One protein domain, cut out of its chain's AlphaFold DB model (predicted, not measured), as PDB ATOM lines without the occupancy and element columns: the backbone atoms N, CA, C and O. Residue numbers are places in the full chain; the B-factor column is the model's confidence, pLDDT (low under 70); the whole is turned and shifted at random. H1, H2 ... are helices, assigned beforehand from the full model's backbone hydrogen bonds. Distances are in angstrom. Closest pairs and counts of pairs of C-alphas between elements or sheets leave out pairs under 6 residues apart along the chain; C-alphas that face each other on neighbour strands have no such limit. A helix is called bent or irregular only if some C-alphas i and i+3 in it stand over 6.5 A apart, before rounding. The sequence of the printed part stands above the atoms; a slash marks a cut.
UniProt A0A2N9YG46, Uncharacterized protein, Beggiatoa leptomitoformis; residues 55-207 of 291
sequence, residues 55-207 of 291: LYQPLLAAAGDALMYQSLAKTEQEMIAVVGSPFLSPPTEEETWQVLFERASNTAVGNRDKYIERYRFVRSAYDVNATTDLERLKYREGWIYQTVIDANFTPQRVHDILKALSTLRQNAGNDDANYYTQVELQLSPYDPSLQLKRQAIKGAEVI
ATOM      1  N   LEU A  55     119.018 173.847 151.307       62.00
ATOM      2  CA  LEU A  55     119.039 174.192 152.733       62.00
ATOM      3  C   LEU A  55     117.651 174.098 153.379       62.00
ATOM      4  O   LEU A  55     117.522 173.620 154.503       62.00
ATOM      5  N   TYR A  56     116.609 174.541 152.679       60.41
ATOM      6  CA  TYR A  56     115.261 174.647 153.232       60.41
ATOM      7  C   TYR A  56     114.568 173.288 153.380       60.41
ATOM      8  O   TYR A  56     113.872 173.057 154.365       60.41
ATOM      9  N   GLN A  57     114.771 172.366 152.435       63.88
ATOM     10  CA  GLN A  57     114.088 171.071 152.440       63.88
ATOM     11  C   GLN A  57     114.456 170.192 153.660       63.88
ATOM     12  O   GLN A  57     113.538 169.699 154.317       63.88
ATOM     13  N   PRO A  58     115.741 170.041 154.049       65.19
ATOM     14  CA  PRO A  58     116.111 169.339 155.282       65.19
ATOM     15  C   PRO A  58     115.634 170.048 156.553       65.19
ATOM     16  O   PRO A  58     115.254 169.384 157.512       65.19
ATOM     17  N   LEU A  59     115.626 171.387 156.565       62.66
ATOM     18  CA  LEU A  59     115.137 172.165 157.707       62.66
ATOM     19  C   LEU A  59     113.633 171.975 157.923       62.66
ATOM     20  O   LEU A  59     113.198 171.832 159.063       62.66
ATOM     21  N   LEU A  60     112.850 171.939 156.843       67.25
ATOM     22  CA  LEU A  60     111.413 171.682 156.908       67.25
ATOM     23  C   LEU A  60     111.119 170.277 157.443       67.25
ATOM     24  O   LEU A  60     110.281 170.139 158.331       67.25
ATOM     25  N   ALA A  61     111.835 169.264 156.946       67.88
ATOM     26  CA  ALA A  61     111.705 167.891 157.430       67.88
ATOM     27  C   ALA A  61     112.066 167.793 158.922       67.88
ATOM     28  O   ALA A  61     111.265 167.319 159.722       67.88
ATOM     29  N   ALA A  62     113.215 168.350 159.322       66.44
ATOM     30  CA  ALA A  62     113.659 168.346 160.716       66.44
ATOM     31  C   ALA A  62     112.691 169.087 161.653       66.44
ATOM     32  O   ALA A  62     112.423 168.619 162.758       66.44
ATOM     33  N   ALA A  63     112.137 170.225 161.226       67.00
ATOM     34  CA  ALA A  63     111.141 170.961 162.002       67.00
ATOM     35  C   ALA A  63     109.818 170.188 162.119       67.00
ATOM     36  O   ALA A  63     109.229 170.137 163.200       67.00
ATOM     37  N   GLY A  64     109.364 169.567 161.026       71.88
ATOM     38  CA  GLY A  64     108.179 168.712 161.018       71.88
ATOM     39  C   GLY A  64     108.322 167.531 161.976       71.88
ATOM     40  O   GLY A  64     107.446 167.305 162.814       71.88
ATOM     41  N   ASP A  65     109.451 166.830 161.916       74.75
ATOM     42  CA  ASP A  65     109.723 165.692 162.792       74.75
ATOM     43  C   ASP A  65     109.898 166.115 164.252       74.75
ATOM     44  O   ASP A  65     109.305 165.493 165.128       74.75
ATOM     45  N   ALA A  66     110.581 167.227 164.539       71.12
ATOM     46  CA  ALA A  66     110.696 167.745 165.905       71.12
ATOM     47  C   ALA A  66     109.325 168.066 166.531       71.12
ATOM     48  O   ALA A  66     109.058 167.701 167.681       71.12
ATOM     49  N   LEU A  67     108.425 168.702 165.771       73.56
ATOM     50  CA  LEU A  67     107.051 168.979 166.212       73.56
ATOM     51  C   LEU A  67     106.254 167.692 166.452       73.56
ATOM     52  O   LEU A  67     105.452 167.616 167.395       73.56
ATOM     53  N   MET A  68     106.466 166.679 165.609       82.88
ATOM     54  CA  MET A  68     105.854 165.371 165.796       82.88
ATOM     55  C   MET A  68     106.387 164.696 167.060       82.88
ATOM     56  O   MET A  68     105.593 164.276 167.895       82.88
ATOM     57  N   TYR A  69     107.702 164.658 167.263       81.44
ATOM     58  CA  TYR A  69     108.337 164.003 168.411       81.44
ATOM     59  C   TYR A  69     107.894 164.632 169.728       81.44
ATOM     60  O   TYR A  69     107.514 163.925 170.661       81.44
ATOM     61  N   GLN A  70     107.831 165.965 169.780       80.25
ATOM     62  CA  GLN A  70     107.286 166.676 170.933       80.25
ATOM     63  C   GLN A  70     105.818 166.309 171.190       80.25
ATOM     64  O   GLN A  70     105.411 166.143 172.340       80.25
ATOM     65  N   SER A  71     105.016 166.171 170.129       84.38
ATOM     66  CA  SER A  71     103.616 165.761 170.250       84.38
ATOM     67  C   SER A  71     103.482 164.327 170.762       84.38
ATOM     68  O   SER A  71     102.681 164.097 171.661       84.38
ATOM     69  N   LEU A  72     104.282 163.391 170.249       85.31
ATOM     70  CA  LEU A  72     104.296 161.990 170.680       85.31
ATOM     71  C   LEU A  72     104.694 161.866 172.153       85.31
ATOM     72  O   LEU A  72     103.979 161.237 172.930       85.31
ATOM     73  N   ALA A  73     105.784 162.529 172.550       82.69
ATOM     74  CA  ALA A  73     106.255 162.538 173.932       82.69
ATOM     75  C   ALA A  73     105.207 163.133 174.883       82.69
ATOM     76  O   ALA A  73     104.977 162.601 175.968       82.69
ATOM     77  N   LYS A  74     104.532 164.212 174.465       86.50
ATOM     78  CA  LYS A  74     103.432 164.798 175.233       86.50
ATOM     79  C   LYS A  74     102.266 163.816 175.370       86.50
ATOM     80  O   LYS A  74     101.812 163.602 176.487       86.50
ATOM     81  N   THR A  75     101.797 163.217 174.275       89.75
ATOM     82  CA  THR A  75     100.687 162.248 174.299       89.75
ATOM     83  C   THR A  75     101.002 161.078 175.234       89.75
ATOM     84  O   THR A  75     100.185 160.751 176.092       89.75
ATOM     85  N   GLU A  76     102.204 160.503 175.154       86.94
ATOM     86  CA  GLU A  76     102.641 159.432 176.059       86.94
ATOM     87  C   GLU A  76     102.625 159.881 177.530       86.94
ATOM     88  O   GLU A  76     102.084 159.182 178.387       86.94
ATOM     89  N   GLN A  77     103.168 161.062 177.840       85.69
ATOM     90  CA  GLN A  77     103.175 161.596 179.207       85.69
ATOM     91  C   GLN A  77     101.766 161.839 179.756       85.69
ATOM     92  O   GLN A  77     101.504 161.546 180.923       85.69
ATOM     93  N   GLU A  78     100.859 162.371 178.935       89.56
ATOM     94  CA  GLU A  78      99.462 162.582 179.320       89.56
ATOM     95  C   GLU A  78      98.761 161.246 179.606       89.56
ATOM     96  O   GLU A  78      98.104 161.107 180.638       89.56
ATOM     97  N   MET A  79      98.962 160.241 178.749       90.94
ATOM     98  CA  MET A  79      98.423 158.894 178.952       90.94
ATOM     99  C   MET A  79      98.960 158.255 180.241       90.94
ATOM    100  O   MET A  79      98.172 157.742 181.033       90.94
ATOM    101  N   ILE A  80     100.271 158.343 180.507       89.56
ATOM    102  CA  ILE A  80     100.884 157.853 181.757       89.56
ATOM    103  C   ILE A  80     100.304 158.577 182.975       89.56
ATOM    104  O   ILE A  80     100.082 157.963 184.019       89.56
ATOM    105  N   ALA A  81     100.052 159.883 182.868       86.69
ATOM    106  CA  ALA A  81      99.504 160.665 183.968       86.69
ATOM    107  C   ALA A  81      98.074 160.244 184.349       86.69
ATOM    108  O   ALA A  81      97.710 160.376 185.519       86.69
ATOM    109  N   VAL A  82      97.285 159.756 183.386       89.81
ATOM    110  CA  VAL A  82      95.882 159.353 183.583       89.81
ATOM    111  C   VAL A  82      95.757 157.862 183.899       89.81
ATOM    112  O   VAL A  82      95.182 157.483 184.919       89.81
ATOM    113  N   VAL A  83      96.320 157.009 183.045       90.19
ATOM    114  CA  VAL A  83      96.197 155.546 183.145       90.19
ATOM    115  C   VAL A  83      97.160 154.973 184.183       90.19
ATOM    116  O   VAL A  83      96.833 154.006 184.865       90.19
ATOM    117  N   GLY A  84      98.311 155.614 184.373       85.06
ATOM    118  CA  GLY A  84      99.372 155.151 185.259       85.06
ATOM    119  C   GLY A  84     100.596 154.650 184.495       85.06
ATOM    120  O   GLY A  84     100.630 154.585 183.268       85.06
ATOM    121  N   SER A  85     101.644 154.324 185.252       85.50
ATOM    122  CA  SER A  85     102.910 153.843 184.696       85.50
ATOM    123  C   SER A  85     102.757 152.454 184.054       85.50
ATOM    124  O   SER A  85     102.144 151.579 184.670       85.50
ATOM    125  N   PRO A  86     103.391 152.192 182.892       84.56
ATOM    126  CA  PRO A  86     103.372 150.874 182.247       84.56
ATOM    127  C   PRO A  86     104.079 149.771 183.054       84.56
ATOM    128  O   PRO A  86     103.945 148.591 182.736       84.56
ATOM    129  N   PHE A  87     104.845 150.137 184.089       85.00
ATOM    130  CA  PHE A  87     105.519 149.194 184.990       85.00
ATOM    131  C   PHE A  87     104.644 148.737 186.164       85.00
ATOM    132  O   PHE A  87     105.054 147.865 186.928       85.00
ATOM    133  N   LEU A  88     103.472 149.347 186.337       83.38
ATOM    134  CA  LEU A  88     102.509 148.982 187.371       83.38
ATOM    135  C   LEU A  88     101.437 148.051 186.801       83.38
ATOM    136  O   LEU A  88     101.317 147.891 185.584       83.38
ATOM    137  N   SER A  89     100.659 147.448 187.701       84.19
ATOM    138  CA  SER A  89      99.505 146.632 187.330       84.19
ATOM    139  C   SER A  89      98.572 147.397 186.384       84.19
ATOM    140  O   SER A  89      98.404 148.609 186.554       84.19
ATOM    141  N   PRO A  90      97.987 146.709 185.390       87.50
ATOM    142  CA  PRO A  90      97.027 147.328 184.492       87.50
ATOM    143  C   PRO A  90      95.783 147.820 185.245       87.50
ATOM    144  O   PRO A  90      95.503 147.314 186.340       87.50
ATOM    145  N   PRO A  91      95.023 148.761 184.655       85.94
ATOM    146  CA  PRO A  91      93.750 149.171 185.216       85.94
ATOM    147  C   PRO A  91      92.777 147.993 185.347       85.94
ATOM    148  O   PRO A  91      92.722 147.128 184.472       85.94
ATOM    149  N   THR A  92      92.001 147.952 186.424       85.69
ATOM    150  CA  THR A  92      90.968 146.928 186.629       85.69
ATOM    151  C   THR A  92      89.729 147.204 185.769       85.69
ATOM    152  O   THR A  92      89.547 148.302 185.243       85.69
ATOM    153  N   GLU A  93      88.832 146.221 185.640       75.81
ATOM    154  CA  GLU A  93      87.572 146.379 184.884       75.81
ATOM    155  C   GLU A  93      86.661 147.491 185.443       75.81
ATOM    156  O   GLU A  93      85.856 148.067 184.713       75.81
ATOM    157  N   GLU A  94      86.810 147.828 186.724       77.19
ATOM    158  CA  GLU A  94      86.050 148.881 187.405       77.19
ATOM    159  C   GLU A  94      86.601 150.292 187.107       77.19
ATOM    160  O   GLU A  94      85.904 151.298 187.274       77.19
ATOM    161  N   GLU A  95      87.842 150.394 186.621       84.25
ATOM    162  CA  GLU A  95      88.529 151.659 186.350       84.25
ATOM    163  C   GLU A  95      88.163 152.225 184.973       84.25
ATOM    164  O   GLU A  95      88.964 152.268 184.040       84.25
ATOM    165  N   THR A  96      86.924 152.707 184.853       90.56
ATOM    166  CA  THR A  96      86.458 153.436 183.663       90.56
ATOM    167  C   THR A  96      87.286 154.702 183.397       90.56
ATOM    168  O   THR A  96      87.917 155.257 184.299       90.56
ATOM    169  N   TRP A  97      87.223 155.238 182.169       93.56
ATOM    170  CA  TRP A  97      87.890 156.501 181.819       93.56
ATOM    171  C   TRP A  97      87.587 157.634 182.800       93.56
ATOM    172  O   TRP A  97      88.498 158.341 183.224       93.56
ATOM    173  N   GLN A  98      86.324 157.776 183.204       92.38
ATOM    174  CA  GLN A  98      85.916 158.808 184.149       92.38
ATOM    175  C   GLN A  98      86.643 158.681 185.494       92.38
ATOM    176  O   GLN A  98      87.183 159.673 185.980       92.38
ATOM    177  N   VAL A  99      86.719 157.466 186.046       91.56
ATOM    178  CA  VAL A  99      87.418 157.190 187.311       91.56
ATOM    179  C   VAL A  99      88.902 157.541 187.195       91.56
ATOM    180  O   VAL A  99      89.471 158.157 188.096       91.56
ATOM    181  N   LEU A 100      89.537 157.209 186.070       91.56
ATOM    182  CA  LEU A 100      90.957 157.487 185.848       91.56
ATOM    183  C   LEU A 100      91.256 158.982 185.709       91.56
ATOM    184  O   LEU A 100      92.228 159.466 186.293       91.56
ATOM    185  N   PHE A 101      90.413 159.735 184.999       92.06
ATOM    186  CA  PHE A 101      90.546 161.191 184.908       92.06
ATOM    187  C   PHE A 101      90.298 161.882 186.261       92.06
ATOM    188  O   PHE A 101      91.040 162.799 186.610       92.06
ATOM    189  N   GLU A 102      89.325 161.419 187.052       89.00
ATOM    190  CA  GLU A 102      89.066 161.896 188.426       89.00
ATOM    191  C   GLU A 102      90.215 161.570 189.383       89.00
ATOM    192  O   GLU A 102      90.622 162.396 190.202       89.00
ATOM    193  N   ARG A 103      90.812 160.385 189.265       86.12
ATOM    194  CA  ARG A 103      92.012 160.047 190.033       86.12
ATOM    195  C   ARG A 103      93.182 160.939 189.645       86.12
ATOM    196  O   ARG A 103      93.906 161.405 190.523       86.12
ATOM    197  N   ALA A 104      93.370 161.184 188.349       84.94
ATOM    198  CA  ALA A 104      94.444 162.034 187.859       84.94
ATOM    199  C   ALA A 104      94.324 163.459 188.420       84.94
ATOM    200  O   ALA A 104      95.326 163.981 188.910       84.94
ATOM    201  N   SER A 105      93.128 164.060 188.431       81.25
ATOM    202  CA  SER A 105      92.918 165.410 188.982       81.25
ATOM    203  C   SER A 105      93.270 165.511 190.470       81.25
ATOM    204  O   SER A 105      93.840 166.501 190.904       81.25
ATOM    205  N   ASN A 106      93.063 164.441 191.240       75.25
ATOM    206  CA  ASN A 106      93.318 164.418 192.685       75.25
ATOM    207  C   ASN A 106      94.791 164.185 193.090       75.25
ATOM    208  O   ASN A 106      95.083 163.963 194.265       75.25
ATOM    209  N   THR A 107      95.741 164.208 192.150       68.75
ATOM    210  CA  THR A 107      97.168 164.018 192.467       68.75
ATOM    211  C   THR A 107      97.901 165.340 192.698       68.75
ATOM    212  O   THR A 107      97.647 166.332 192.025       68.75
ATOM    213  N   ALA A 108      98.875 165.340 193.617       59.03
ATOM    214  CA  ALA A 108      99.573 166.540 194.107       59.03
ATOM    215  C   ALA A 108     100.338 167.359 193.040       59.03
ATOM    216  O   ALA A 108     100.800 168.466 193.314       59.03
ATOM    217  N   VAL A 109     100.481 166.844 191.816       54.91
ATOM    218  CA  VAL A 109     101.069 167.582 190.694       54.91
ATOM    219  C   VAL A 109      99.955 168.414 190.050       54.91
ATOM    220  O   VAL A 109      99.310 167.959 189.110       54.91
ATOM    221  N   GLY A 110      99.717 169.617 190.582       44.31
ATOM    222  CA  GLY A 110      98.581 170.525 190.320       44.31
ATOM    223  C   GLY A 110      98.361 171.056 188.891       44.31
ATOM    224  O   GLY A 110      97.911 172.179 188.716       44.31
ATOM    225  N   ASN A 111      98.660 170.272 187.853       52.44
ATOM    226  CA  ASN A 111      98.288 170.532 186.459       52.44
ATOM    227  C   ASN A 111      97.317 169.478 185.889       52.44
ATOM    228  O   ASN A 111      97.039 169.502 184.689       52.44
ATOM    229  N   ARG A 112      96.808 168.546 186.711       60.06
ATOM    230  CA  ARG A 112      95.972 167.425 186.241       60.06
ATOM    231  C   ARG A 112      94.464 167.701 186.229       60.06
ATOM    232  O   ARG A 112      93.754 166.993 185.518       60.06
ATOM    233  N   ASP A 113      93.995 168.771 186.873       60.19
ATOM    234  CA  ASP A 113      92.603 169.252 186.753       60.19
ATOM    235  C   ASP A 113      92.217 169.546 185.295       60.19
ATOM    236  O   ASP A 113      91.095 169.303 184.856       60.19
ATOM    237  N   LYS A 114      93.197 169.951 184.482       81.38
ATOM    238  CA  LYS A 114      92.988 170.193 183.054       81.38
ATOM    239  C   LYS A 114      92.612 168.926 182.287       81.38
ATOM    240  O   LYS A 114      91.901 169.024 181.296       81.38
ATOM    241  N   TYR A 115      93.068 167.740 182.697       85.94
ATOM    242  CA  TYR A 115      92.749 166.506 181.970       85.94
ATOM    243  C   TYR A 115      91.288 166.106 182.151       85.94
ATOM    244  O   TYR A 115      90.629 165.766 181.170       85.94
ATOM    245  N   ILE A 116      90.764 166.202 183.377       89.56
ATOM    246  CA  ILE A 116      89.353 165.911 183.635       89.56
ATOM    247  C   ILE A 116      88.432 166.939 182.977       89.56
ATOM    248  O   ILE A 116      87.401 166.559 182.428       89.56
ATOM    249  N   GLU A 117      88.803 168.219 182.966       90.50
ATOM    250  CA  GLU A 117      88.042 169.253 182.257       90.50
ATOM    251  C   GLU A 117      87.996 168.988 180.751       90.50
ATOM    252  O   GLU A 117      86.916 169.003 180.159       90.50
ATOM    253  N   ARG A 118      89.144 168.669 180.139       92.44
ATOM    254  CA  ARG A 118      89.235 168.300 178.717       92.44
ATOM    255  C   ARG A 118      88.365 167.082 178.405       92.44
ATOM    256  O   ARG A 118      87.580 167.124 177.460       92.44
ATOM    257  N   TYR A 119      88.438 166.038 179.231       94.62
ATOM    258  CA  TYR A 119      87.598 164.845 179.094       94.62
ATOM    259  C   TYR A 119      86.101 165.165 179.213       94.62
ATOM    260  O   TYR A 119      85.316 164.778 178.349       94.62
ATOM    261  N   ARG A 120      85.695 165.919 180.243       93.75
ATOM    262  CA  ARG A 120      84.298 166.338 180.443       93.75
ATOM    263  C   ARG A 120      83.789 167.184 179.283       93.75
ATOM    264  O   ARG A 120      82.639 167.022 178.888       93.75
ATOM    265  N   PHE A 121      84.632 168.046 178.718       93.56
ATOM    266  CA  PHE A 121      84.261 168.877 177.579       93.56
ATOM    267  C   PHE A 121      84.011 168.044 176.317       93.56
ATOM    268  O   PHE A 121      82.982 168.220 175.668       93.56
ATOM    269  N   VAL A 122      84.888 167.078 176.016       95.38
ATOM    270  CA  VAL A 122      84.668 166.114 174.922       95.38
ATOM    271  C   VAL A 122      83.398 165.303 175.154       95.38
ATOM    272  O   VAL A 122      82.561 165.212 174.256       95.38
ATOM    273  N   ARG A 123      83.230 164.739 176.353       95.06
ATOM    274  CA  ARG A 123      82.073 163.905 176.691       95.06
ATOM    275  C   ARG A 123      80.765 164.676 176.581       95.06
ATOM    276  O   ARG A 123      79.846 164.211 175.924       95.06
ATOM    277  N   SER A 124      80.721 165.895 177.114       95.44
ATOM    278  CA  SER A 124      79.550 166.760 176.994       95.44
ATOM    279  C   SER A 124      79.213 167.077 175.539       95.44
ATOM    280  O   SER A 124      78.037 167.043 175.194       95.44
ATOM    281  N   ALA A 125      80.204 167.375 174.690       94.19
ATOM    282  CA  ALA A 125      79.974 167.643 173.268       94.19
ATOM    283  C   ALA A 125      79.451 166.406 172.520       94.19
ATOM    284  O   ALA A 125      78.617 166.534 171.621       94.19
ATOM    285  N   TYR A 126      79.917 165.215 172.905       95.38
ATOM    286  CA  TYR A 126      79.444 163.948 172.358       95.38
ATOM    287  C   TYR A 126      78.006 163.640 172.778       95.38
ATOM    288  O   TYR A 126      77.169 163.378 171.918       95.38
ATOM    289  N   ASP A 127      77.700 163.760 174.072       94.62
ATOM    290  CA  ASP A 127      76.383 163.450 174.637       94.62
ATOM    291  C   ASP A 127      75.272 164.340 174.046       94.62
ATOM    292  O   ASP A 127      74.144 163.887 173.856       94.62
ATOM    293  N   VAL A 128      75.586 165.598 173.707       93.62
ATOM    294  CA  VAL A 128      74.645 166.533 173.053       93.62
ATOM    295  C   VAL A 128      74.732 166.530 171.520       93.62
ATOM    296  O   VAL A 128      74.038 167.309 170.867       93.62
ATOM    297  N   ASN A 129      75.577 165.673 170.937       91.50
ATOM    298  CA  ASN A 129      75.818 165.551 169.496       91.50
ATOM    299  C   ASN A 129      76.176 166.886 168.797       91.50
ATOM    300  O   ASN A 129      75.692 167.192 167.705       91.50
ATOM    301  N   ALA A 130      77.033 167.701 169.422       91.00
ATOM    302  CA  ALA A 130      77.479 168.988 168.881       91.00
ATOM    303  C   ALA A 130      78.540 168.793 167.781       91.00
ATOM    304  O   ALA A 130      79.742 168.919 168.021       91.00
ATOM    305  N   THR A 131      78.105 168.493 166.555       87.38
ATOM    306  CA  THR A 131      78.981 168.077 165.441       87.38
ATOM    307  C   THR A 131      80.149 169.038 165.182       87.38
ATOM    308  O   THR A 131      81.289 168.598 165.062       87.38
ATOM    309  N   THR A 132      79.906 170.354 165.171       86.75
ATOM    310  CA  THR A 132      80.958 171.367 164.961       86.75
ATOM    311  C   THR A 132      81.995 171.387 166.088       86.75
ATOM    312  O   THR A 132      83.194 171.538 165.838       86.75
ATOM    313  N   ASP A 133      81.559 171.219 167.338       89.25
ATOM    314  CA  ASP A 133      82.479 171.154 168.472       89.25
ATOM    315  C   ASP A 133      83.289 169.857 168.445       89.25
ATOM    316  O   ASP A 133      84.493 169.897 168.692       89.25
ATOM    317  N   LEU A 134      82.671 168.732 168.078       89.25
ATOM    318  CA  LEU A 134      83.345 167.439 167.951       89.25
ATOM    319  C   LEU A 134      84.447 167.456 166.887       89.25
ATOM    320  O   LEU A 134      85.543 166.962 167.148       89.25
ATOM    321  N   GLU A 135      84.218 168.080 165.730       88.19
ATOM    322  CA  GLU A 135      85.262 168.248 164.708       88.19
ATOM    323  C   GLU A 135      86.451 169.063 165.228       88.19
ATOM    324  O   GLU A 135      87.610 168.675 165.054       88.19
ATOM    325  N   ARG A 136      86.181 170.170 165.931       89.75
ATOM    326  CA  ARG A 136      87.233 170.988 166.550       89.75
ATOM    327  C   ARG A 136      87.980 170.215 167.640       89.75
ATOM    328  O   ARG A 136      89.198 170.354 167.776       89.75
ATOM    329  N   LEU A 137      87.264 169.422 168.432       90.56
ATOM    330  CA  LEU A 137      87.814 168.658 169.551       90.56
ATOM    331  C   LEU A 137      88.633 167.456 169.101       90.56
ATOM    332  O   LEU A 137      89.660 167.181 169.716       90.56
ATOM    333  N   LYS A 138      88.279 166.824 167.982       88.56
ATOM    334  CA  LYS A 138      89.112 165.804 167.334       88.56
ATOM    335  C   LYS A 138      90.544 166.301 167.111       88.56
ATOM    336  O   LYS A 138      91.499 165.564 167.338       88.56
ATOM    337  N   TYR A 139      90.697 167.562 166.702       84.50
ATOM    338  CA  TYR A 139      92.007 168.182 166.495       84.50
ATOM    339  C   TYR A 139      92.698 168.579 167.805       84.50
ATOM    340  O   TYR A 139      93.900 168.370 167.959       84.50
ATOM    341  N   ARG A 140      91.956 169.180 168.742       86.25
ATOM    342  CA  ARG A 140      92.537 169.757 169.966       86.25
ATOM    343  C   ARG A 140      92.859 168.727 171.039       86.25
ATOM    344  O   ARG A 140      93.863 168.872 171.729       86.25
ATOM    345  N   GLU A 141      92.009 167.716 171.172       91.25
ATOM    346  CA  GLU A 141      92.031 166.787 172.302       91.25
ATOM    347  C   GLU A 141      92.569 165.405 171.950       91.25
ATOM    348  O   GLU A 141      92.928 164.657 172.857       91.25
ATOM    349  N   GLY A 142      92.690 165.085 170.657       92.38
ATOM    350  CA  GLY A 142      93.452 163.934 170.181       92.38
ATOM    351  C   GLY A 142      93.039 162.623 170.845       92.38
ATOM    352  O   GLY A 142      91.902 162.178 170.704       92.38
ATOM    353  N   TRP A 143      93.945 162.010 171.601       93.94
ATOM    354  CA  TRP A 143      93.665 160.757 172.304       93.94
ATOM    355  C   TRP A 143      92.532 160.865 173.342       93.94
ATOM    356  O   TRP A 143      91.775 159.911 173.507       93.94
ATOM    357  N   ILE A 144      92.346 162.019 174.004       94.81
ATOM    358  CA  ILE A 144      91.228 162.226 174.946       94.81
ATOM    359  C   ILE A 144      89.900 162.191 174.189       94.81
ATOM    360  O   ILE A 144      88.936 161.600 174.672       94.81
ATOM    361  N   TYR A 145      89.857 162.756 172.977       95.12
ATOM    362  CA  TYR A 145      88.695 162.629 172.098       95.12
ATOM    363  C   TYR A 145      88.376 161.153 171.821       95.12
ATOM    364  O   TYR A 145      87.226 160.733 171.948       95.12
ATOM    365  N   GLN A 146      89.397 160.338 171.546       94.75
ATOM    366  CA  GLN A 146      89.218 158.914 171.266       94.75
ATOM    367  C   GLN A 146      88.591 158.141 172.441       94.75
ATOM    368  O   GLN A 146      87.795 157.238 172.197       94.75
ATOM    369  N   THR A 147      88.863 158.525 173.699       94.62
ATOM    370  CA  THR A 147      88.292 157.863 174.900       94.62
ATOM    371  C   THR A 147      86.768 157.918 174.989       94.62
ATOM    372  O   THR A 147      86.165 157.118 175.701       94.62
ATOM    373  N   VAL A 148      86.146 158.875 174.296       94.19
ATOM    374  CA  VAL A 148      84.692 159.080 174.296       94.19
ATOM    375  C   VAL A 148      84.046 158.456 173.060       94.19
ATOM    376  O   VAL A 148      82.939 157.934 173.139       94.19
ATOM    377  N   ILE A 149      84.728 158.512 171.917       92.25
ATOM    378  CA  ILE A 149      84.146 158.170 170.613       92.25
ATOM    379  C   ILE A 149      84.303 156.692 170.261       92.25
ATOM    380  O   ILE A 149      83.479 156.147 169.529       92.25
ATOM    381  N   ASP A 150      85.351 156.040 170.760       91.88
ATOM    382  CA  ASP A 150      85.669 154.658 170.420       91.88
ATOM    383  C   ASP A 150      85.606 153.761 171.652       91.88
ATOM    384  O   ASP A 150      86.484 153.778 172.513       91.88
ATOM    385  N   ALA A 151      84.575 152.916 171.698       88.12
ATOM    386  CA  ALA A 151      84.373 151.958 172.779       88.12
ATOM    387  C   ALA A 151      85.523 150.939 172.907       88.12
ATOM    388  O   ALA A 151      85.725 150.374 173.980       88.12
ATOM    389  N   ASN A 152      86.293 150.707 171.837       89.56
ATOM    390  CA  ASN A 152      87.438 149.793 171.859       89.56
ATOM    391  C   ASN A 152      88.716 150.452 172.389       89.56
ATOM    392  O   ASN A 152      89.708 149.753 172.634       89.56
ATOM    393  N   PHE A 153      88.716 151.775 172.558       93.00
ATOM    394  CA  PHE A 153      89.821 152.511 173.146       93.00
ATOM    395  C   PHE A 153      89.671 152.541 174.666       93.00
ATOM    396  O   PHE A 153      89.280 153.539 175.266       93.00
ATOM    397  N   THR A 154      89.937 151.396 175.291       92.25
ATOM    398  CA  THR A 154      89.773 151.188 176.733       92.25
ATOM    399  C   THR A 154      91.035 151.569 177.517       92.25
ATOM    400  O   THR A 154      92.134 151.586 176.953       92.25
ATOM    401  N   PRO A 155      90.926 151.811 178.836       94.31
ATOM    402  CA  PRO A 155      92.092 152.037 179.686       94.31
ATOM    403  C   PRO A 155      93.124 150.911 179.648       94.31
ATOM    404  O   PRO A 155      94.321 151.183 179.568       94.31
ATOM    405  N   GLN A 156      92.662 149.655 179.630       92.62
ATOM    406  CA  GLN A 156      93.519 148.481 179.454       92.62
ATOM    407  C   GLN A 156      94.335 148.588 178.166       92.62
ATOM    408  O   GLN A 156      95.550 148.414 178.176       92.62
ATOM    409  N   ARG A 157      93.680 148.941 177.056       92.38
ATOM    410  CA  ARG A 157      94.353 149.063 175.765       92.38
ATOM    411  C   ARG A 157      95.410 150.157 175.770       92.38
ATOM    412  O   ARG A 157      96.473 149.975 175.186       92.38
ATOM    413  N   VAL A 158      95.148 151.280 176.437       93.56
ATOM    414  CA  VAL A 158      96.148 152.346 176.590       93.56
ATOM    415  C   VAL A 158      97.309 151.902 177.469       93.56
ATOM    416  O   VAL A 158      98.453 152.190 177.128       93.56
ATOM    417  N   HIS A 159      97.059 151.152 178.544       94.06
ATOM    418  CA  HIS A 159      98.133 150.550 179.343       94.06
ATOM    419  C   HIS A 159      99.015 149.619 178.498       94.06
ATOM    420  O   HIS A 159     100.240 149.754 178.519       94.06
ATOM    421  N   ASP A 160      98.408 148.764 177.673       92.88
ATOM    422  CA  ASP A 160      99.130 147.866 176.764       92.88
ATOM    423  C   ASP A 160      99.956 148.638 175.722       92.88
ATOM    424  O   ASP A 160     101.109 148.285 175.455       92.88
ATOM    425  N   ILE A 161      99.406 149.729 175.173       93.38
ATOM    426  CA  ILE A 161     100.137 150.640 174.281       93.38
ATOM    427  C   ILE A 161     101.342 151.231 175.016       93.38
ATOM    428  O   ILE A 161     102.461 151.120 174.524       93.38
ATOM    429  N   LEU A 162     101.157 151.805 176.209       93.38
ATOM    430  CA  LEU A 162     102.245 152.391 177.003       93.38
ATOM    431  C   LEU A 162     103.343 151.368 177.321       93.38
ATOM    432  O   LEU A 162     104.532 151.695 177.284       93.38
ATOM    433  N   LYS A 163     102.966 150.116 177.587       93.56
ATOM    434  CA  LYS A 163     103.911 149.015 177.782       93.56
ATOM    435  C   LYS A 163     104.713 148.740 176.512       93.56
ATOM    436  O   LYS A 163     105.938 148.651 176.583       93.56
ATOM    437  N   ALA A 164     104.055 148.687 175.353       91.38
ATOM    438  CA  ALA A 164     104.728 148.538 174.065       91.38
ATOM    439  C   ALA A 164     105.681 149.712 173.773       91.38
ATOM    440  O   ALA A 164     106.819 149.482 173.365       91.38
ATOM    441  N   LEU A 165     105.272 150.957 174.051       91.00
ATOM    442  CA  LEU A 165     106.123 152.144 173.892       91.00
ATOM    443  C   LEU A 165     107.359 152.092 174.799       91.00
ATOM    444  O   LEU A 165     108.462 152.432 174.366       91.00
ATOM    445  N   SER A 166     107.203 151.620 176.037       88.88
ATOM    446  CA  SER A 166     108.326 151.419 176.956       88.88
ATOM    447  C   SER A 166     109.303 150.359 176.441       88.88
ATOM    448  O   SER A 166     110.515 150.564 176.505       88.88
ATOM    449  N   THR A 167     108.809 149.238 175.907       89.00
ATOM    450  CA  THR A 167     109.658 148.209 175.283       89.00
ATOM    451  C   THR A 167     110.375 148.749 174.047       89.00
ATOM    452  O   THR A 167     111.569 148.510 173.880       89.00
ATOM    453  N   LEU A 168     109.691 149.534 173.209       88.19
ATOM    454  CA  LEU A 168     110.310 150.200 172.058       88.19
ATOM    455  C   LEU A 168     111.449 151.126 172.488       88.19
ATOM    456  O   LEU A 168     112.516 151.088 171.883       88.19
ATOM    457  N   ARG A 169     111.259 151.905 173.559       83.81
ATOM    458  CA  ARG A 169     112.298 152.795 174.101       83.81
ATOM    459  C   ARG A 169     113.528 152.015 174.571       83.81
ATOM    460  O   ARG A 169     114.648 152.415 174.284       83.81
ATOM    461  N   GLN A 170     113.324 150.891 175.258       83.56
ATOM    462  CA  GLN A 170     114.421 150.022 175.700       83.56
ATOM    463  C   GLN A 170     115.193 149.417 174.519       83.56
ATOM    464  O   GLN A 170     116.416 149.321 174.574       83.56
ATOM    465  N   ASN A 171     114.490 149.048 173.446       82.62
ATOM    466  CA  ASN A 171     115.089 148.422 172.267       82.62
ATOM    467  C   ASN A 171     115.792 149.420 171.336       82.62
ATOM    468  O   ASN A 171     116.763 149.053 170.681       82.62
ATOM    469  N   ALA A 172     115.304 150.658 171.251       76.62
ATOM    470  CA  ALA A 172     115.864 151.670 170.360       76.62
ATOM    471  C   ALA A 172     117.218 152.223 170.841       76.62
ATOM    472  O   ALA A 172     118.008 152.704 170.029       76.62
ATOM    473  N   GLY A 173     117.517 152.135 172.142       72.31
ATOM    474  CA  GLY A 173     118.769 152.643 172.704       72.31
ATOM    475  C   GLY A 173     118.929 154.147 172.460       72.31
ATOM    476  O   GLY A 173     118.220 154.934 173.076       72.31
ATOM    477  N   ASN A 174     119.852 154.519 171.561       70.50
ATOM    478  CA  ASN A 174     120.153 155.910 171.182       70.50
ATOM    479  C   ASN A 174     119.608 156.312 169.791       70.50
ATOM    480  O   ASN A 174     119.914 157.407 169.319       70.50
ATOM    481  N   ASP A 175     118.880 155.438 169.089       74.12
ATOM    482  CA  ASP A 175     118.286 155.762 167.781       74.12
ATOM    483  C   ASP A 175     116.895 156.393 167.953       74.12
ATOM    484  O   ASP A 175     115.852 155.742 167.813       74.12
ATOM    485  N   ASP A 176     116.895 157.687 168.282       70.56
ATOM    486  CA  ASP A 176     115.678 158.465 168.533       70.56
ATOM    487  C   ASP A 176     114.748 158.503 167.309       70.56
ATOM    488  O   ASP A 176     113.525 158.453 167.450       70.56
ATOM    489  N   ALA A 177     115.299 158.547 166.093       75.19
ATOM    490  CA  ALA A 177     114.502 158.686 164.876       75.19
ATOM    491  C   ALA A 177     113.671 157.427 164.587       75.19
ATOM    492  O   ALA A 177     112.465 157.509 164.313       75.19
ATOM    493  N   ASN A 178     114.291 156.248 164.692       77.75
ATOM    494  CA  ASN A 178     113.572 154.984 164.554       77.75
ATOM    495  C   ASN A 178     112.573 154.792 165.705       77.75
ATOM    496  O   ASN A 178     111.434 154.385 165.463       77.75
ATOM    497  N   TYR A 179     112.948 155.160 166.937       81.06
ATOM    498  CA  TYR A 179     112.042 155.125 168.086       81.06
ATOM    499  C   TYR A 179     110.750 155.903 167.818       81.06
ATOM    500  O   TYR A 179     109.665 155.321 167.854       81.06
ATOM    501  N   TYR A 180     110.843 157.193 167.490       81.56
ATOM    502  CA  TYR A 180     109.653 158.020 167.294       81.56
ATOM    503  C   TYR A 180     108.818 157.598 166.082       81.56
ATOM    504  O   TYR A 180     107.595 157.723 166.121       81.56
ATOM    505  N   THR A 181     109.442 157.035 165.044       85.12
ATOM    506  CA  THR A 181     108.713 156.447 163.909       85.12
ATOM    507  C   THR A 181     107.831 155.283 164.368       85.12
ATOM    508  O   THR A 181     106.655 155.206 164.014       85.12
ATOM    509  N   GLN A 182     108.363 154.391 165.208       84.94
ATOM    510  CA  GLN A 182     107.593 153.272 165.760       84.94
ATOM    511  C   GLN A 182     106.522 153.743 166.752       84.94
ATOM    512  O   GLN A 182     105.405 153.227 166.738       84.94
ATOM    513  N   VAL A 183     106.820 154.750 167.579       86.56
ATOM    514  CA  VAL A 183     105.843 155.354 168.503       86.56
ATOM    515  C   VAL A 183     104.671 155.962 167.733       86.56
ATOM    516  O   VAL A 183     103.517 155.739 168.098       86.56
ATOM    517  N   GLU A 184     104.939 156.687 166.644       88.94
ATOM    518  CA  GLU A 184     103.890 157.246 165.791       88.94
ATOM    519  C   GLU A 184     102.982 156.154 165.222       88.94
ATOM    520  O   GLU A 184     101.763 156.317 165.255       88.94
ATOM    521  N   LEU A 185     103.543 155.041 164.739       88.19
ATOM    522  CA  LEU A 185     102.755 153.921 164.210       88.19
ATOM    523  C   LEU A 185     101.813 153.323 165.262       88.19
ATOM    524  O   LEU A 185     100.692 152.942 164.929       88.19
ATOM    525  N   GLN A 186     102.248 153.264 166.522       88.19
ATOM    526  CA  GLN A 186     101.442 152.732 167.623       88.19
ATOM    527  C   GLN A 186     100.372 153.720 168.107       88.19
ATOM    528  O   GLN A 186      99.257 153.305 168.414       88.19
ATOM    529  N   LEU A 187     100.686 155.020 168.173       89.12
ATOM    530  CA  LEU A 187      99.786 156.040 168.731       89.12
ATOM    531  C   LEU A 187      98.819 156.640 167.711       89.12
ATOM    532  O   LEU A 187      97.680 156.943 168.061       89.12
ATOM    533  N   SER A 188      99.236 156.808 166.456       87.31
ATOM    534  CA  SER A 188      98.435 157.502 165.441       87.31
ATOM    535  C   SER A 188      97.039 156.916 165.237       87.31
ATOM    536  O   SER A 188      96.114 157.710 165.084       87.31
ATOM    537  N   PRO A 189      96.810 155.587 165.257       88.12
ATOM    538  CA  PRO A 189      95.456 155.034 165.151       88.12
ATOM    539  C   PRO A 189      94.501 155.502 166.258       88.12
ATOM    540  O   PRO A 189      93.293 155.514 166.042       88.12
ATOM    541  N   TYR A 190      95.038 155.907 167.412       87.44
ATOM    542  CA  TYR A 190      94.275 156.244 168.611       87.44
ATOM    543  C   TYR A 190      94.356 157.724 169.009       87.44
ATOM    544  O   TYR A 190      93.679 158.153 169.938       87.44
ATOM    545  N   ASP A 191      95.163 158.522 168.309       90.06
ATOM    546  CA  ASP A 191      95.239 159.971 168.482       90.06
ATOM    547  C   ASP A 191      95.050 160.665 167.120       90.06
ATOM    548  O   ASP A 191      96.012 160.889 166.372       90.06
ATOM    549  N   PRO A 192      93.803 161.042 166.781       87.88
ATOM    550  CA  PRO A 192      93.500 161.747 165.539       87.88
ATOM    551  C   PRO A 192      94.277 163.058 165.360       87.88
ATOM    552  O   PRO A 192      94.493 163.485 164.225       87.88
ATOM    553  N   SER A 193      94.727 163.699 166.446       87.94
ATOM    554  CA  SER A 193      95.519 164.928 166.351       87.94
ATOM    555  C   SER A 193      96.899 164.662 165.744       87.94
ATOM    556  O   SER A 193      97.392 165.486 164.973       87.94
ATOM    557  N   LEU A 194      97.503 163.502 166.029       87.19
ATOM    558  CA  LEU A 194      98.789 163.099 165.452       87.19
ATOM    559  C   LEU A 194      98.660 162.848 163.950       87.19
ATOM    560  O   LEU A 194      99.465 163.362 163.173       87.19
ATOM    561  N   GLN A 195      97.601 162.152 163.525       84.38
ATOM    562  CA  GLN A 195      97.328 161.930 162.101       84.38
ATOM    563  C   GLN A 195      97.187 163.255 161.345       84.38
ATOM    564  O   GLN A 195      97.795 163.439 160.289       84.38
ATOM    565  N   LEU A 196      96.424 164.199 161.905       81.69
ATOM    566  CA  LEU A 196      96.214 165.518 161.305       81.69
ATOM    567  C   LEU A 196      97.511 166.336 161.255       81.69
ATOM    568  O   LEU A 196      97.785 166.981 160.245       81.69
ATOM    569  N   LYS A 197      98.356 166.273 162.292       80.44
ATOM    570  CA  LYS A 197      99.691 166.899 162.271       80.44
ATOM    571  C   LYS A 197     100.580 166.292 161.190       80.44
ATOM    572  O   LYS A 197     101.219 167.039 160.454       80.44
ATOM    573  N   ARG A 198     100.591 164.965 161.032       83.25
ATOM    574  CA  ARG A 198     101.383 164.305 159.982       83.25
ATOM    575  C   ARG A 198     100.878 164.676 158.589       83.25
ATOM    576  O   ARG A 198     101.689 164.909 157.697       83.25
ATOM    577  N   GLN A 199      99.563 164.774 158.402       82.38
ATOM    578  CA  GLN A 199      98.973 165.274 157.158       82.38
ATOM    579  C   GLN A 199      99.377 166.725 156.879       82.38
ATOM    580  O   GLN A 199      99.735 167.033 155.747       82.38
ATOM    581  N   ALA A 200      99.391 167.594 157.892       73.38
ATOM    582  CA  ALA A 200      99.831 168.979 157.744       73.38
ATOM    583  C   ALA A 200     101.320 169.085 157.371       73.38
ATOM    584  O   ALA A 200     101.662 169.850 156.471       73.38
ATOM    585  N   ILE A 201     102.192 168.283 157.998       73.94
ATOM    586  CA  ILE A 201     103.624 168.207 157.657       73.94
ATOM    587  C   ILE A 201     103.798 167.768 156.197       73.94
ATOM    588  O   ILE A 201     104.431 168.476 155.417       73.94
ATOM    589  N   LYS A 202     103.153 166.665 155.793       74.56
ATOM    590  CA  LYS A 202     103.182 166.181 154.401       74.56
ATOM    591  C   LYS A 202     102.620 167.214 153.420       74.56
ATOM    592  O   LYS A 202     103.157 167.393 152.333       74.56
ATOM    593  N   GLY A 203     101.550 167.916 153.793       67.50
ATOM    594  CA  GLY A 203     100.965 168.988 152.989       67.50
ATOM    595  C   GLY A 203     101.936 170.151 152.775       67.50
ATOM    596  O   GLY A 203     102.080 170.629 151.650       67.50
ATOM    597  N   ALA A 204     102.655 170.563 153.822       64.88
ATOM    598  CA  ALA A 204     103.690 171.589 153.724       64.88
ATOM    599  C   ALA A 204     104.835 171.159 152.792       64.88
ATOM    600  O   ALA A 204     105.276 171.949 151.956       64.88
ATOM    601  N   GLU A 205     105.273 169.901 152.871       67.44
ATOM    602  CA  GLU A 205     106.284 169.344 151.962       67.44
ATOM    603  C   GLU A 205     105.819 169.353 150.502       67.44
ATOM    604  O   GLU A 205     106.588 169.721 149.612       67.44
ATOM    605  N   VAL A 206     104.560 168.988 150.236       70.25
ATOM    606  CA  VAL A 206     103.979 169.021 148.884       70.25
ATOM    607  C   VAL A 206     103.965 170.442 148.323       70.25
ATOM    608  O   VAL A 206     104.404 170.639 147.191       70.25
ATOM    609  N   ILE A 207     103.526 171.436 149.104       65.69
ATOM    610  CA  ILE A 207     103.505 172.846 148.671       65.69
ATOM    611  C   ILE A 207     104.920 173.324 148.330       65.69
ATOM    612  O   ILE A 207     105.138 173.919 147.277       65.69
TER     613      ILE A 207
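What this domain is: This is residues 55 to 207 of the 291 residues of an uncharacterized protein of Beggiatoa leptomitoformis (UniProt A0A2N9YG46). One long helix, H1, runs along the longest axis, with H8 folded back beside its residues 60 to 72 and the helical hairpin of H6 and H7 crossing it. At the far end of H1, the short run H2, H3, H4 zigzags, with H5 beside H3. The printed part has 153 residues with eight named helices, H1 to H8 in chain order, and no named strand: all helix. It is compact, with a radius of gyration of the C-alphas of 16.4 A, and spans 52 by 40 by 30 A.

How they stand to each other: The packing is part aligned, part crossed. H1, residues 55 to 83, touches H8, residues 192 to 207, at a shallow tilt of 2 degrees, opposite ways; the closest C-alphas, Gly 64 and Ile 201, are 5.7 A apart. With residues 69 to 72 alone H1 touches H7, residues 176 to 190, at a steep tilt of 58 degrees, closest at C-alphas Tyr 69 and Tyr 180, 6.2 A. H7 and H6, residues 155 to 172, form a hairpin, closest at C-alphas Ala 172 and Tyr 179, 5.6 A. H2, residues 97 to 105, touches H1 about perpendicular at 84 degrees, closest at C-alphas Val 82 and Ala 104, 5.2 A. H3, residues 113 to 127, forms hairpins with H2 and with H4, residues 131 to 141, and touches H5, residues 143 to 149. Every O i to N i+4 pair is within hydrogen-bond range in H2, H3, H6 and H8, against 24 of 25 in H1, 6 of 7 in H4, 2 of 3 in H5 and 9 of 11 in H7.

Where its parts are: H1 begins at C-alpha 55, (119.039, 174.192, 152.733), and is 42.4 A long; H6 is 25.5 A. H8, 22.5 A, ends at C-alpha 207, (103.505, 172.846, 148.671). H7 is irregular, only just: C-alphas 186 and 189 are 6.9 A apart.

The domain as a whole: The two C-alphas farthest apart, Leu 55 and Glu 94, are 54.1 A apart. The printed part has no cut; the link from H1 to H2 is long. The pLDDT is under 70 at residues 55 to 63, 107 to 113, 203 to 205 and 207.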